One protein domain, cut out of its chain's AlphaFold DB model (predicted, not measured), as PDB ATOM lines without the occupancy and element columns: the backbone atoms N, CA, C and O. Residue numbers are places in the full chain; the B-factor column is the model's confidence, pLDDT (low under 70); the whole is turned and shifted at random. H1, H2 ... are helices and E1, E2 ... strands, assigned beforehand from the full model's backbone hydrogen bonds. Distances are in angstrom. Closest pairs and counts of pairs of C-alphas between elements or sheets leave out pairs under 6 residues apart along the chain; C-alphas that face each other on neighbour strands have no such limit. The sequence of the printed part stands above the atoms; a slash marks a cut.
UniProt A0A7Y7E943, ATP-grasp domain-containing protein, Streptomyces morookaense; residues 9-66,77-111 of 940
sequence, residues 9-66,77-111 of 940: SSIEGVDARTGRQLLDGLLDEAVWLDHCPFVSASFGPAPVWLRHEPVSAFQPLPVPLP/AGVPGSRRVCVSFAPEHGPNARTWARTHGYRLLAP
ATOM      1  N   SER A   9      59.777 -22.011   0.991       58.59
ATOM      2  CA  SER A   9      59.716 -23.169   0.086       58.59
ATOM      3  C   SER A   9      58.537 -24.119   0.372       58.59
ATOM      4  O   SER A   9      58.205 -24.935  -0.482       58.59
ATOM      5  N   SER A  10      57.854 -23.991   1.516       75.25
ATOM      6  CA  SER A  10      56.685 -24.807   1.899       75.25
ATOM      7  C   SER A  10      55.362 -24.201   1.423       75.25
ATOM      8  O   SER A  10      55.152 -23.004   1.614       75.25
ATOM      9  N   ILE A  11      54.438 -24.994   0.873       87.50
ATOM     10  CA  ILE A  11      53.071 -24.535   0.553       87.50
ATOM     11  C   ILE A  11      52.247 -24.328   1.835       87.50
ATOM     12  O   ILE A  11      52.579 -24.878   2.880       87.50
ATOM     13  N   GLU A  12      51.197 -23.507   1.793       89.88
ATOM     14  CA  GLU A  12      50.330 -23.235   2.952       89.88
ATOM     15  C   GLU A  12      48.940 -23.819   2.742       89.88
ATOM     16  O   GLU A  12      48.371 -23.716   1.657       89.88
ATOM     17  N   GLY A  13      48.363 -24.383   3.800       90.81
ATOM     18  CA  GLY A  13      47.006 -24.917   3.753       90.81
ATOM     19  C   GLY A  13      46.392 -25.090   5.130       90.81
ATOM     20  O   GLY A  13      46.927 -24.620   6.132       90.81
ATOM     21  N   VAL A  14      45.249 -25.767   5.158       91.56
ATOM     22  CA  VAL A  14      44.616 -26.293   6.374       91.56
ATOM     23  C   VAL A  14      44.997 -27.766   6.483       91.56
ATOM     24  O   VAL A  14      45.025 -28.441   5.460       91.56
ATOM     25  N   ASP A  15      45.266 -28.279   7.684       92.31
ATOM     26  CA  ASP A  15      45.513 -29.715   7.888       92.31
ATOM     27  C   ASP A  15      44.373 -30.565   7.291       92.31
ATOM     28  O   ASP A  15      43.190 -30.285   7.516       92.31
ATOM     29  N   ALA A  16      44.716 -31.603   6.520       88.88
ATOM     30  CA  ALA A  16      43.735 -32.396   5.781       88.88
ATOM     31  C   ALA A  16      42.687 -33.058   6.686       88.88
ATOM     32  O   ALA A  16      41.516 -33.152   6.306       88.88
ATOM     33  N   ARG A  17      43.082 -33.518   7.880       88.56
ATOM     34  CA  ARG A  17      42.190 -34.208   8.819       88.56
ATOM     35  C   ARG A  17      41.230 -33.218   9.457       88.56
ATOM     36  O   ARG A  17      40.025 -33.458   9.444       88.56
ATOM     37  N   THR A  18      41.751 -32.098   9.955       90.00
ATOM     38  CA  THR A  18      40.935 -31.016  10.521       90.00
ATOM     39  C   THR A  18      39.962 -30.465   9.482       90.00
ATOM     40  O   THR A  18      38.775 -30.308   9.762       90.00
ATOM     41  N   GLY A  19      40.437 -30.221   8.260       90.12
ATOM     42  CA  GLY A  19      39.614 -29.726   7.165       90.12
ATOM     43  C   GLY A  19      38.489 -30.686   6.771       90.12
ATOM     44  O   GLY A  19      37.349 -30.252   6.622       90.12
ATOM     45  N   ARG A  20      38.780 -31.992   6.653       87.81
ATOM     46  CA  ARG A  20      37.763 -33.017   6.350       87.81
ATOM     47  C   ARG A  20      36.703 -33.112   7.442       87.81
ATOM     48  O   ARG A  20      35.527 -33.049   7.121       87.81
ATOM     49  N   GLN A  21      37.107 -33.159   8.713       89.31
ATOM     50  CA  GLN A  21      36.167 -33.195   9.840       89.31
ATOM     51  C   GLN A  21      35.214 -31.991   9.843       89.31
ATOM     52  O   GLN A  21      34.024 -32.143  10.113       89.31
ATOM     53  N   LEU A  22      35.720 -30.797   9.517       90.00
ATOM     54  CA  LEU A  22      34.889 -29.600   9.390       90.00
ATOM     55  C   LEU A  22      33.914 -29.702   8.214       90.00
ATOM     56  O   LEU A  22      32.741 -29.385   8.378       90.00
ATOM     57  N   LEU A  23      34.373 -30.152   7.043       90.69
ATOM     58  CA  LEU A  23      33.516 -30.307   5.864       90.69
ATOM     59  C   LEU A  23      32.418 -31.354   6.089       90.69
ATOM     60  O   LEU A  23      31.261 -31.059   5.804       90.69
ATOM     61  N   ASP A  24      32.748 -32.505   6.679       88.19
ATOM     62  CA  ASP A  24      31.779 -33.553   7.034       88.19
ATOM     63  C   ASP A  24      30.721 -33.026   8.024       88.19
ATOM     64  O   ASP A  24      29.548 -33.391   7.972       88.19
ATOM     65  N   GLY A  25      31.119 -32.112   8.916       87.12
ATOM     66  CA  GLY A  25      30.223 -31.438   9.853       87.12
ATOM     67  C   GLY A  25      29.393 -30.300   9.248       87.12
ATOM     68  O   GLY A  25      28.379 -29.929   9.841       87.12
ATOM     69  N   LEU A  26      29.765 -29.756   8.084       88.31
ATOM     70  CA  LEU A  26      29.128 -28.590   7.447       88.31
ATOM     71  C   LEU A  26      28.300 -28.933   6.202       88.31
ATOM     72  O   LEU A  26      27.440 -28.137   5.823       88.31
ATOM     73  N   LEU A  27      28.556 -30.078   5.568       90.38
ATOM     74  CA  LEU A  27      27.986 -30.452   4.277       90.38
ATOM     75  C   LEU A  27      27.182 -31.744   4.370       90.38
ATOM     76  O   LEU A  27      27.622 -32.714   4.976       90.38
ATOM     77  N   ASP A  28      26.041 -31.762   3.689       88.50
ATOM     78  CA  ASP A  28      25.314 -32.994   3.370       88.50
ATOM     79  C   ASP A  28      25.684 -33.464   1.954       88.50
ATOM     80  O   ASP A  28      25.778 -34.658   1.684       88.50
ATOM     81  N   GLU A  29      25.924 -32.514   1.040       89.81
ATOM     82  CA  GLU A  29      26.324 -32.780  -0.343       89.81
ATOM     83  C   GLU A  29      27.039 -31.558  -0.948       89.81
ATOM     84  O   GLU A  29      26.587 -30.420  -0.790       89.81
ATOM     85  N   ALA A  30      28.119 -31.785  -1.696       90.25
ATOM     86  CA  ALA A  30      28.752 -30.799  -2.561       90.25
ATOM     87  C   ALA A  30      28.866 -31.329  -3.993       90.25
ATOM     88  O   ALA A  30      29.388 -32.422  -4.225       90.25
ATOM     89  N   VAL A  31      28.424 -30.530  -4.963       89.69
ATOM     90  CA  VAL A  31      28.484 -30.895  -6.383       89.69
ATOM     91  C   VAL A  31      29.509 -30.040  -7.121       89.69
ATOM     92  O   VAL A  31      29.387 -28.815  -7.172       89.69
ATOM     93  N   TRP A  32      30.505 -30.693  -7.716       87.94
ATOM     94  CA  TRP A  32      31.446 -30.090  -8.655       87.94
ATOM     95  C   TRP A  32      30.815 -30.026 -10.052       87.94
ATOM     96  O   TRP A  32      30.521 -31.061 -10.654       87.94
ATOM     97  N   LEU A  33      30.596 -28.808 -10.550       87.19
ATOM     98  CA  LEU A  33      29.984 -28.508 -11.844       87.19
ATOM     99  C   LEU A  33      31.070 -28.147 -12.859       87.19
ATOM    100  O   LEU A  33      31.462 -26.977 -12.967       87.19
ATOM    101  N   ASP A  34      31.539 -29.153 -13.590       81.56
ATOM    102  CA  ASP A  34      32.446 -28.967 -14.720       81.56
ATOM    103  C   ASP A  34      32.292 -30.087 -15.750       81.56
ATOM    104  O   ASP A  34      31.848 -31.184 -15.434       81.56
ATOM    105  N   HIS A  35      32.685 -29.839 -16.993       74.88
ATOM    106  CA  HIS A  35      32.684 -30.847 -18.049       74.88
ATOM    107  C   HIS A  35      33.664 -32.012 -17.796       74.88
ATOM    108  O   HIS A  35      33.383 -33.137 -18.208       74.88
ATOM    109  N   CYS A  36      34.765 -31.769 -17.079       75.44
ATOM    110  CA  CYS A  36      35.758 -32.768 -16.715       75.44
ATOM    111  C   CYS A  36      35.766 -33.029 -15.194       75.44
ATOM    112  O   CYS A  36      35.777 -32.091 -14.391       75.44
ATOM    113  N   PRO A  37      35.864 -34.294 -14.746       73.44
ATOM    114  CA  PRO A  37      35.992 -34.651 -13.329       73.44
ATOM    115  C   PRO A  37      37.396 -34.364 -12.753       73.44
ATOM    116  O   PRO A  37      37.844 -35.052 -11.838       73.44
ATOM    117  N   PHE A  38      38.139 -33.382 -13.280       74.06
ATOM    118  CA  PHE A  38      39.560 -33.195 -12.948       74.06
ATOM    119  C   PHE A  38      39.793 -32.958 -11.444       74.06
ATOM    120  O   PHE A  38      40.799 -33.398 -10.885       74.06
ATOM    121  N   VAL A  39      38.845 -32.301 -10.767       71.56
ATOM    122  CA  VAL A  39      38.916 -32.036  -9.325       71.56
ATOM    123  C   VAL A  39      38.741 -33.318  -8.528       71.56
ATOM    124  O   VAL A  39      39.565 -33.597  -7.663       71.56
ATOM    125  N   SER A  40      37.708 -34.111  -8.823       67.06
ATOM    126  CA  SER A  40      37.388 -35.322  -8.060       67.06
ATOM    127  C   SER A  40      38.445 -36.413  -8.231       67.06
ATOM    128  O   SER A  40      38.746 -37.101  -7.261       67.06
ATOM    129  N   ALA A  41      39.086 -36.505  -9.402       64.31
ATOM    130  CA  ALA A  41      40.218 -37.411  -9.629       64.31
ATOM    131  C   ALA A  41      41.415 -37.131  -8.696       64.31
ATOM    132  O   ALA A  41      42.188 -38.032  -8.382       64.31
ATOM    133  N   SER A  42      41.545 -35.894  -8.208       66.06
ATOM    134  CA  SER A  42      42.662 -35.452  -7.364       66.06
ATOM    135  C   SER A  42      42.349 -35.507  -5.859       66.06
ATOM    136  O   SER A  42      43.173 -35.107  -5.043       66.06
ATOM    137  N   PHE A  43      41.176 -36.003  -5.448       65.56
ATOM    138  CA  PHE A  43      40.803 -36.132  -4.028       65.56
ATOM    139  C   PHE A  43      41.285 -37.432  -3.359       65.56
ATOM    140  O   PHE A  43      41.132 -37.578  -2.141       65.56
ATOM    141  N   GLY A  44      41.859 -38.367  -4.127       64.19
ATOM    142  CA  GLY A  44      41.993 -39.767  -3.714       64.19
ATOM    143  C   GLY A  44      40.618 -40.458  -3.745       64.19
ATOM    144  O   GLY A  44      39.816 -40.129  -4.623       64.19
ATOM    145  N   PRO A  45      40.279 -41.371  -2.809       66.44
ATOM    146  CA  PRO A  45      38.894 -41.811  -2.664       66.44
ATOM    147  C   PRO A  45      38.012 -40.586  -2.381       66.44
ATOM    148  O   PRO A  45      38.201 -39.878  -1.384       66.44
ATOM    149  N   ALA A  46      37.087 -40.310  -3.305       70.25
ATOM    150  CA  ALA A  46      36.204 -39.157  -3.221       70.25
ATOM    151  C   ALA A  46      35.424 -39.195  -1.892       70.25
ATOM    152  O   ALA A  46      34.894 -40.251  -1.530       70.25
ATOM    153  N   PRO A  47      35.353 -38.076  -1.143       76.56
ATOM    154  CA  PRO A  47      34.477 -37.986   0.017       76.56
ATOM    155  C   PRO A  47      33.039 -38.346  -0.363       76.56
ATOM    156  O   PRO A  47      32.585 -37.986  -1.445       76.56
ATOM    157  N   VAL A  48      32.303 -39.001   0.537       81.19
ATOM    158  CA  VAL A  48      30.924 -39.462   0.271       81.19
ATOM    159  C   VAL A  48      29.982 -38.303  -0.083       81.19
ATOM    160  O   VAL A  48      29.043 -38.483  -0.851       81.19
ATOM    161  N   TRP A  49      30.254 -37.101   0.433       85.50
ATOM    162  CA  TRP A  49      29.486 -35.894   0.131       85.50
ATOM    163  C   TRP A  49      29.850 -35.245  -1.213       85.50
ATOM    164  O   TRP A  49      29.129 -34.351  -1.644       85.50
ATOM    165  N   LEU A  50      30.946 -35.631  -1.877       86.75
ATOM    166  CA  LEU A  50      31.412 -34.988  -3.109       86.75
ATOM    167  C   LEU A  50      30.945 -35.754  -4.348       86.75
ATOM    168  O   LEU A  50      31.339 -36.896  -4.578       86.75
ATOM    169  N   ARG A  51      30.182 -35.079  -5.207       87.12
ATOM    170  CA  ARG A  51      29.718 -35.606  -6.494       87.12
ATOM    171  C   ARG A  51      30.164 -34.711  -7.645       87.12
ATOM    172  O   ARG A  51      30.300 -33.502  -7.484       87.12
ATOM    173  N   HIS A  52      30.384 -35.299  -8.815       86.44
ATOM    174  CA  HIS A  52      30.660 -34.572 -10.056       86.44
ATOM    175  C   HIS A  52      29.439 -34.626 -10.974       86.44
ATOM    176  O   HIS A  52      28.813 -35.676 -11.098       86.44
ATOM    177  N   GLU A  53      29.122 -33.502 -11.609       86.69
ATOM    178  CA  GLU A  53      28.097 -33.397 -12.646       86.69
ATOM    179  C   GLU A  53      28.694 -32.717 -13.893       86.69
ATOM    180  O   GLU A  53      29.306 -31.650 -13.754       86.69
ATOM    181  N   PRO A  54      28.514 -33.285 -15.106       79.94
ATOM    182  CA  PRO A  54      29.108 -32.798 -16.353       79.94
ATOM    183  C   PRO A  54      28.394 -31.542 -16.881       79.94
ATOM    184  O   PRO A  54      27.771 -31.540 -17.945       79.94
ATOM    185  N   VAL A  55      28.465 -30.453 -16.119       80.44
ATOM    186  CA  VAL A  55      27.871 -29.155 -16.449       80.44
ATOM    187  C   VAL A  55      28.970 -28.226 -16.947       80.44
ATOM    188  O   VAL A  55      29.833 -27.803 -16.184       80.44
ATOM    189  N   SER A  56      28.929 -27.885 -18.234       73.75
ATOM    190  CA  SER A  56      29.870 -26.946 -18.853       73.75
ATOM    191  C   SER A  56      29.268 -25.547 -18.961       73.75
ATOM    192  O   SER A  56      28.075 -25.403 -19.226       73.75
ATOM    193  N   ALA A  57      30.098 -24.509 -18.848       65.44
ATOM    194  CA  ALA A  57      29.722 -23.159 -19.269       65.44
ATOM    195  C   ALA A  57      29.679 -23.007 -20.809       65.44
ATOM    196  O   ALA A  57      29.020 -22.098 -21.303       65.44
ATOM    197  N   PHE A  58      30.327 -23.910 -21.563       61.69
ATOM    198  CA  PHE A  58      30.540 -23.806 -23.021       61.69
ATOM    199  C   PHE A  58      29.609 -24.676 -23.863       61.69
ATOM    200  O   PHE A  58      29.571 -24.539 -25.082       61.69
ATOM    201  N   GLN A  59      28.875 -25.589 -23.231       67.12
ATOM    202  CA  GLN A  59      27.912 -26.456 -23.904       67.12
ATOM    203  C   GLN A  59      26.498 -26.117 -23.427       67.12
ATOM    204  O   GLN A  59      26.330 -25.666 -22.292       67.12
ATOM    205  N   PRO A  60      25.466 -26.335 -24.259       65.44
ATOM    206  CA  PRO A  60      24.089 -26.279 -23.794       65.44
ATOM    207  C   PRO A  60      23.915 -27.168 -22.562       65.44
ATOM    208  O   PRO A  60      24.516 -28.246 -22.486       65.44
ATOM    209  N   LEU A  61      23.087 -26.731 -21.608       67.69
ATOM    210  CA  LEU A  61      22.684 -27.612 -20.517       67.69
ATOM    211  C   LEU A  61      22.127 -28.911 -21.121       67.69
ATOM    212  O   LEU A  61      21.383 -28.846 -22.107       67.69
ATOM    213  N   PRO A  62      22.481 -30.082 -20.567       57.81
ATOM    214  CA  PRO A  62      21.843 -31.329 -20.958       57.81
ATOM    215  C   PRO A  62      20.313 -31.169 -20.923       57.81
ATOM    216  O   PRO A  62      19.780 -30.505 -20.030       57.81
ATOM    217  N   VAL A  63      19.614 -31.753 -21.904       55.28
ATOM    218  CA  VAL A  63      18.138 -31.866 -21.943       55.28
ATOM    219  C   VAL A  63      17.639 -32.350 -20.565       55.28
ATOM    220  O   VAL A  63      18.358 -33.140 -19.949       55.28
ATOM    221  N   PRO A  64      16.487 -31.878 -20.034       49.47
ATOM    222  CA  PRO A  64      16.215 -31.982 -18.604       49.47
ATOM    223  C   PRO A  64      16.251 -33.438 -18.140       49.47
ATOM    224  O   PRO A  64      15.523 -34.282 -18.665       49.47
ATOM    225  N   LEU A  65      17.090 -33.720 -17.141       45.09
ATOM    226  CA  LEU A  65      17.000 -34.959 -16.377       45.09
ATOM    227  C   LEU A  65      15.636 -35.008 -15.665       45.09
ATOM    228  O   LEU A  65      15.084 -33.952 -15.334       45.09
ATOM    229  N   PRO A  66      15.069 -36.208 -15.451       38.59
ATOM    230  CA  PRO A  66      13.766 -36.364 -14.821       38.59
ATOM    231  C   PRO A  66      13.722 -35.635 -13.474       38.59
ATOM    232  O   PRO A  66      14.592 -35.807 -12.620       38.59
ATOM    233  N   ALA A  77      15.457 -20.502  -3.720       41.44
ATOM    234  CA  ALA A  77      16.886 -20.625  -3.974       41.44
ATOM    235  C   ALA A  77      17.662 -19.484  -3.294       41.44
ATOM    236  O   ALA A  77      17.399 -18.309  -3.547       41.44
ATOM    237  N   GLY A  78      18.646 -19.848  -2.467       45.66
ATOM    238  CA  GLY A  78      19.509 -18.891  -1.773       45.66
ATOM    239  C   GLY A  78      19.276 -18.759  -0.269       45.66
ATOM    240  O   GLY A  78      19.559 -17.695   0.270       45.66
ATOM    241  N   VAL A  79      18.814 -19.806   0.424       39.94
ATOM    242  CA  VAL A  79      18.758 -19.806   1.896       39.94
ATOM    243  C   VAL A  79      20.184 -19.745   2.475       39.94
ATOM    244  O   VAL A  79      20.983 -20.666   2.249       39.94
ATOM    245  N   PRO A  80      20.547 -18.690   3.230       49.31
ATOM    246  CA  PRO A  80      21.763 -18.684   4.033       49.31
ATOM    247  C   PRO A  80      21.676 -19.831   5.053       49.31
ATOM    248  O   PRO A  80      20.834 -19.796   5.943       49.31
ATOM    249  N   GLY A  81      22.502 -20.872   4.893       57.03
ATOM    250  CA  GLY A  81      22.537 -22.032   5.800       57.03
ATOM    251  C   GLY A  81      22.308 -23.409   5.163       57.03
ATOM    252  O   GLY A  81      22.454 -24.405   5.866       57.03
ATOM    253  N   SER A  82      22.003 -23.506   3.858       70.06
ATOM    254  CA  SER A  82      21.906 -24.816   3.182       70.06
ATOM    255  C   SER A  82      23.232 -25.585   3.233       70.06
ATOM    256  O   SER A  82      24.275 -25.061   2.834       70.06
ATOM    257  N   ARG A  83      23.162 -26.846   3.676       84.75
ATOM    258  CA  ARG A  83      24.273 -27.814   3.720       84.75
ATOM    259  C   ARG A  83      24.484 -28.541   2.380       84.75
ATOM    260  O   ARG A  83      25.407 -29.344   2.259       84.75
ATOM    261  N   ARG A  84      23.649 -28.253   1.368       90.75
ATOM    262  CA  ARG A  84      23.785 -28.733  -0.018       90.75
ATOM    263  C   ARG A  84      24.316 -27.616  -0.909       90.75
ATOM    264  O   ARG A  84      23.617 -26.639  -1.205       90.75
ATOM    265  N   VAL A  85      25.563 -27.756  -1.339       92.06
ATOM    266  CA  VAL A  85      26.299 -26.713  -2.063       92.06
ATOM    267  C   VAL A  85      26.744 -27.192  -3.439       92.06
ATOM    268  O   VAL A  85      26.857 -28.386  -3.701       92.06
ATOM    269  N   CYS A  86      27.022 -26.264  -4.342       90.94
ATOM    270  CA  CYS A  86      27.712 -26.579  -5.584       90.94
ATOM    271  C   CYS A  86      28.817 -25.564  -5.860       90.94
ATOM    272  O   CYS A  86      28.764 -24.417  -5.418       90.94
ATOM    273  N   VAL A  87      29.837 -26.014  -6.578       88.94
ATOM    274  CA  VAL A  87      31.016 -25.235  -6.954       88.94
ATOM    275  C   VAL A  87      31.206 -25.411  -8.453       88.94
ATOM    276  O   VAL A  87      31.022 -26.513  -8.965       88.94
ATOM    277  N   SER A  88      31.545 -24.343  -9.170       85.81
ATOM    278  CA  SER A  88      31.786 -24.404 -10.613       85.81
ATOM    279  C   SER A  88      33.178 -23.907 -10.963       85.81
ATOM    280  O   SER A  88      33.734 -23.057 -10.267       85.81
ATOM    281  N   PHE A  89      33.706 -24.427 -12.069       77.94
ATOM    282  CA  PHE A  89      35.000 -24.048 -12.618       77.94
ATOM    283  C   PHE A  89      35.110 -22.556 -12.956       77.94
ATOM    284  O   PHE A  89      36.084 -21.918 -12.568       77.94
ATOM    285  N   ALA A  90      34.108 -21.996 -13.639       73.19
ATOM    286  CA  ALA A  90      34.111 -20.603 -14.084       73.19
ATOM    287  C   ALA A  90      32.691 -19.997 -14.018       73.19
ATOM    288  O   ALA A  90      31.947 -20.042 -15.006       73.19
ATOM    289  N   PRO A  91      32.269 -19.459 -12.859       62.56
ATOM    290  CA  PRO A  91      30.924 -18.902 -12.667       62.56
ATOM    291  C   PRO A  91      30.595 -17.672 -13.541       62.56
ATOM    292  O   PRO A  91      29.438 -17.240 -13.561       62.56
ATOM    293  N   GLU A  92      31.584 -17.096 -14.227       59.78
ATOM    294  CA  GLU A  92      31.515 -15.869 -15.025       59.78
ATOM    295  C   GLU A  92      31.263 -16.079 -16.533       59.78
ATOM    296  O   GLU A  92      30.891 -15.128 -17.214       59.78
ATOM    297  N   HIS A  93      31.397 -17.303 -17.065       56.72
ATOM    298  CA  HIS A  93      31.348 -17.558 -18.519       56.72
ATOM    299  C   HIS A  93      30.053 -18.216 -19.035       56.72
ATOM    300  O   HIS A  93      29.994 -18.644 -20.186       56.72
ATOM    301  N   GLY A  94      28.994 -18.265 -18.221       64.25
ATOM    302  CA  GLY A  94      27.664 -18.700 -18.663       64.25
ATOM    303  C   GLY A  94      26.650 -18.841 -17.519       64.25
ATOM    304  O   GLY A  94      27.034 -19.037 -16.365       64.25
ATOM    305  N   PRO A  95      25.332 -18.786 -17.799       75.12
ATOM    306  CA  PRO A  95      24.301 -18.930 -16.772       75.12
ATOM    307  C   PRO A  95      24.109 -20.385 -16.322       75.12
ATOM    308  O   PRO A  95      23.283 -20.631 -15.446       75.12
ATOM    309  N   ASN A  96      24.823 -21.349 -16.911       82.81
ATOM    310  CA  ASN A  96      24.569 -22.780 -16.745       82.81
ATOM    311  C   ASN A  96      24.739 -23.249 -15.299       82.81
ATOM    312  O   ASN A  96      23.825 -23.875 -14.776       82.81
ATOM    313  N   ALA A  97      25.832 -22.893 -14.620       82.00
ATOM    314  CA  ALA A  97      26.043 -23.281 -13.222       82.00
ATOM    315  C   ALA A  97      24.987 -22.668 -12.286       82.00
ATOM    316  O   ALA A  97      24.430 -23.357 -11.434       82.00
ATOM    317  N   ARG A  98      24.646 -21.386 -12.487       83.44
ATOM    318  CA  ARG A  98      23.595 -20.690 -11.717       83.44
ATOM    319  C   ARG A  98      22.211 -21.277 -11.983       83.44
ATOM    320  O   ARG A  98      21.422 -21.446 -11.059       83.44
ATOM    321  N   THR A  99      21.918 -21.586 -13.243       84.38
ATOM    322  CA  THR A  99      20.665 -22.213 -13.667       84.38
ATOM    323  C   THR A  99      20.556 -23.612 -13.090       84.38
ATOM    324  O   THR A  99      19.560 -23.896 -12.441       84.38
ATOM    325  N   TRP A 100      21.593 -24.440 -13.218       86.81
ATOM    326  CA  TRP A 100      21.623 -25.785 -12.654       86.81
ATOM    327  C   TRP A 100      21.437 -25.759 -11.135       86.81
ATOM    328  O   TRP A 100      20.566 -26.459 -10.625       86.81
ATOM    329  N   ALA A 101      22.179 -24.899 -10.427       86.00
ATOM    330  CA  ALA A 101      22.082 -24.758  -8.976       86.00
ATOM    331  C   ALA A 101      20.662 -24.379  -8.535       86.00
ATOM    332  O   ALA A 101      20.092 -25.024  -7.659       86.00
ATOM    333  N   ARG A 102      20.059 -23.383  -9.197       84.06
ATOM    334  CA  ARG A 102      18.680 -22.945  -8.944       84.06
ATOM    335  C   ARG A 102      17.656 -24.037  -9.257       84.06
ATOM    336  O   ARG A 102      16.732 -24.223  -8.479       84.06
ATOM    337  N   THR A 103      17.818 -24.750 -10.370       82.75
ATOM    338  CA  THR A 103      16.908 -25.824 -10.793       82.75
ATOM    339  C   THR A 103      16.942 -27.021  -9.842       82.75
ATOM    340  O   THR A 103      15.908 -27.643  -9.632       82.75
ATOM    341  N   HIS A 104      18.096 -27.326  -9.243       83.44
ATOM    342  CA  HIS A 104      18.277 -28.508  -8.389       83.44
ATOM    343  C   HIS A 104      18.344 -28.188  -6.883       83.44
ATOM    344  O   HIS A 104      18.560 -29.090  -6.076       83.44
ATOM    345  N   GLY A 105      18.155 -26.923  -6.488       84.69
ATOM    346  CA  GLY A 105      18.088 -26.506  -5.083       84.69
ATOM    347  C   GLY A 105      19.433 -26.463  -4.343       84.69
ATOM    348  O   GLY A 105      19.463 -26.669  -3.133       84.69
ATOM    349  N   TYR A 106      20.545 -26.194  -5.037       88.69
ATOM    350  CA  TYR A 106      21.877 -26.065  -4.425       88.69
ATOM    351  C   TYR A 106      22.288 -24.600  -4.252       88.69
ATOM    352  O   TYR A 106      21.997 -23.743  -5.092       88.69
ATOM    353  N   ARG A 107      23.048 -24.310  -3.188       89.12
ATOM    354  CA  ARG A 107      23.729 -23.019  -3.022       89.12
ATOM    355  C   ARG A 107      25.029 -23.014  -3.831       89.12
ATOM    356  O   ARG A 107      25.970 -23.717  -3.474       89.12
ATOM    357  N   LEU A 108      25.101 -22.190  -4.878       88.75
ATOM    358  CA  LEU A 108      26.346 -21.970  -5.620       88.75
ATOM    359  C   LEU A 108      27.333 -21.163  -4.765       88.75
ATOM    360  O   LEU A 108      27.061 -20.011  -4.424       88.75
ATOM    361  N   LEU A 109      28.477 -21.761  -4.440       90.38
ATOM    362  CA  LEU A 109      29.602 -21.084  -3.804       90.38
ATOM    363  C   LEU A 109      30.461 -20.466  -4.905       90.38
ATOM    364  O   LEU A 109      31.240 -21.147  -5.568       90.38
ATOM    365  N   ALA A 110      30.241 -19.180  -5.155       86.00
ATOM    366  CA  ALA A 110      30.986 -18.407  -6.133       86.00
ATOM    367  C   ALA A 110      31.224 -16.989  -5.592       86.00
ATOM    368  O   ALA A 110      30.342 -16.451  -4.914       86.00
ATOM    369  N   PRO A 111      32.381 -16.374  -5.894       82.38
ATOM    370  CA  PRO A 111      32.647 -14.993  -5.515       82.38
ATOM    371  C   PRO A 111      31.677 -14.014  -6.194       82.38
ATOM    372  O   PRO A 111      31.004 -14.352  -7.176       82.38
TER     373      PRO A 111
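What this domain is: This is residues 9 to 66 and 77 to 111 of the 940 residues of the protein "ATP-grasp domain-containing protein" of Streptomyces morookaense (UniProt A0A7Y7E943). A small three-stranded parallel sheet makes the core, with helix H3 packed over it on the E4 side and the short helix H2 grazing it near E3; from this body an arm of residues 9 to 19, holding E1 and the first residues of H1, sticks out. The printed part has 93 residues with three named helices and four named strands, in the order E1 H1 E2 H2 E3 E4 H3, and the sheet runs E3 E2 E4. The class is mixed, helices and strands, with under half of the residues, 41 of 93, in named elements. The whole is only just compact, close to loose, with a radius of gyration of the C-alphas of 14.3 A and spans of 43 by 30 by 25 A.

How they stand to each other: Look first at E2, residues 29 to 33, the inner strand; E3, residues 50 to 53, and E4, residues 84 to 88, are the edge strands. E2 and E4 are parallel at 18 degrees, with N 31 and O 85 2.9 A apart, within hydrogen-bond range. E3 and E2 are parallel at 35 degrees, with N 51 and O 30 within range at 2.9 A. Beside E4 you will find a short parallel pairing of residues 85 to 86 with residues 107 to 108. H3, residues 96 to 104, is on the sheet at a height of 9.6 A, over E4 and only just not over E2, on which 2 of its 9 C-alphas fall. It runs along the strands, at 13 degrees to E4 on the local plane; their closest C-alphas, of Ser 88 and Ala 97, are 6.4 A apart. H2, residues 38 to 41, only grazes the sheet; its closest C-alpha pair with E3 is Ser 40 and His 52, 7.1 A. E2, H2 and E3 form a strand-helix-strand unit, two parallel neighbour strands with a helix between, and its crossover is right-handed. H1, residues 16 to 26, is not on the sheet. E1, residues 11 to 13, pairs with no named strand and is apart from H1. In H1 and H3 every O i to N i+4 pair is within hydrogen-bond range; H2 is too short for such a pair.

Where its parts are: Find C-alpha 29 at (26.324, -32.780, -0.343); from there E2 runs 12.8 A to C-alpha 33. E4 covers 14.0 A and E3 10.2 A. Find C-alpha 11 at (53.071, -24.535, 0.553), where E1 begins; H1 then runs 15.2 A from C-alpha 16. H3 runs 11.9 A and ends at C-alpha 104, (18.277, -28.508, -8.389).

The domain as a whole: The two C-alphas farthest apart, of Ser 9 and Pro 66, are 50.1 A apart. Residues 67 to 76 are not printed, and C-alphas 66 and 77 are 19.4 A apart across this cut, in the link from E3 to E4. Of the links printed whole, none is long. In the B-factor column the mean pLDDT of the printed part is 77.1; it is under 70 at residue 9 and residues 40 to 45, 57 to 66, 77 to 81 and 91 to 94.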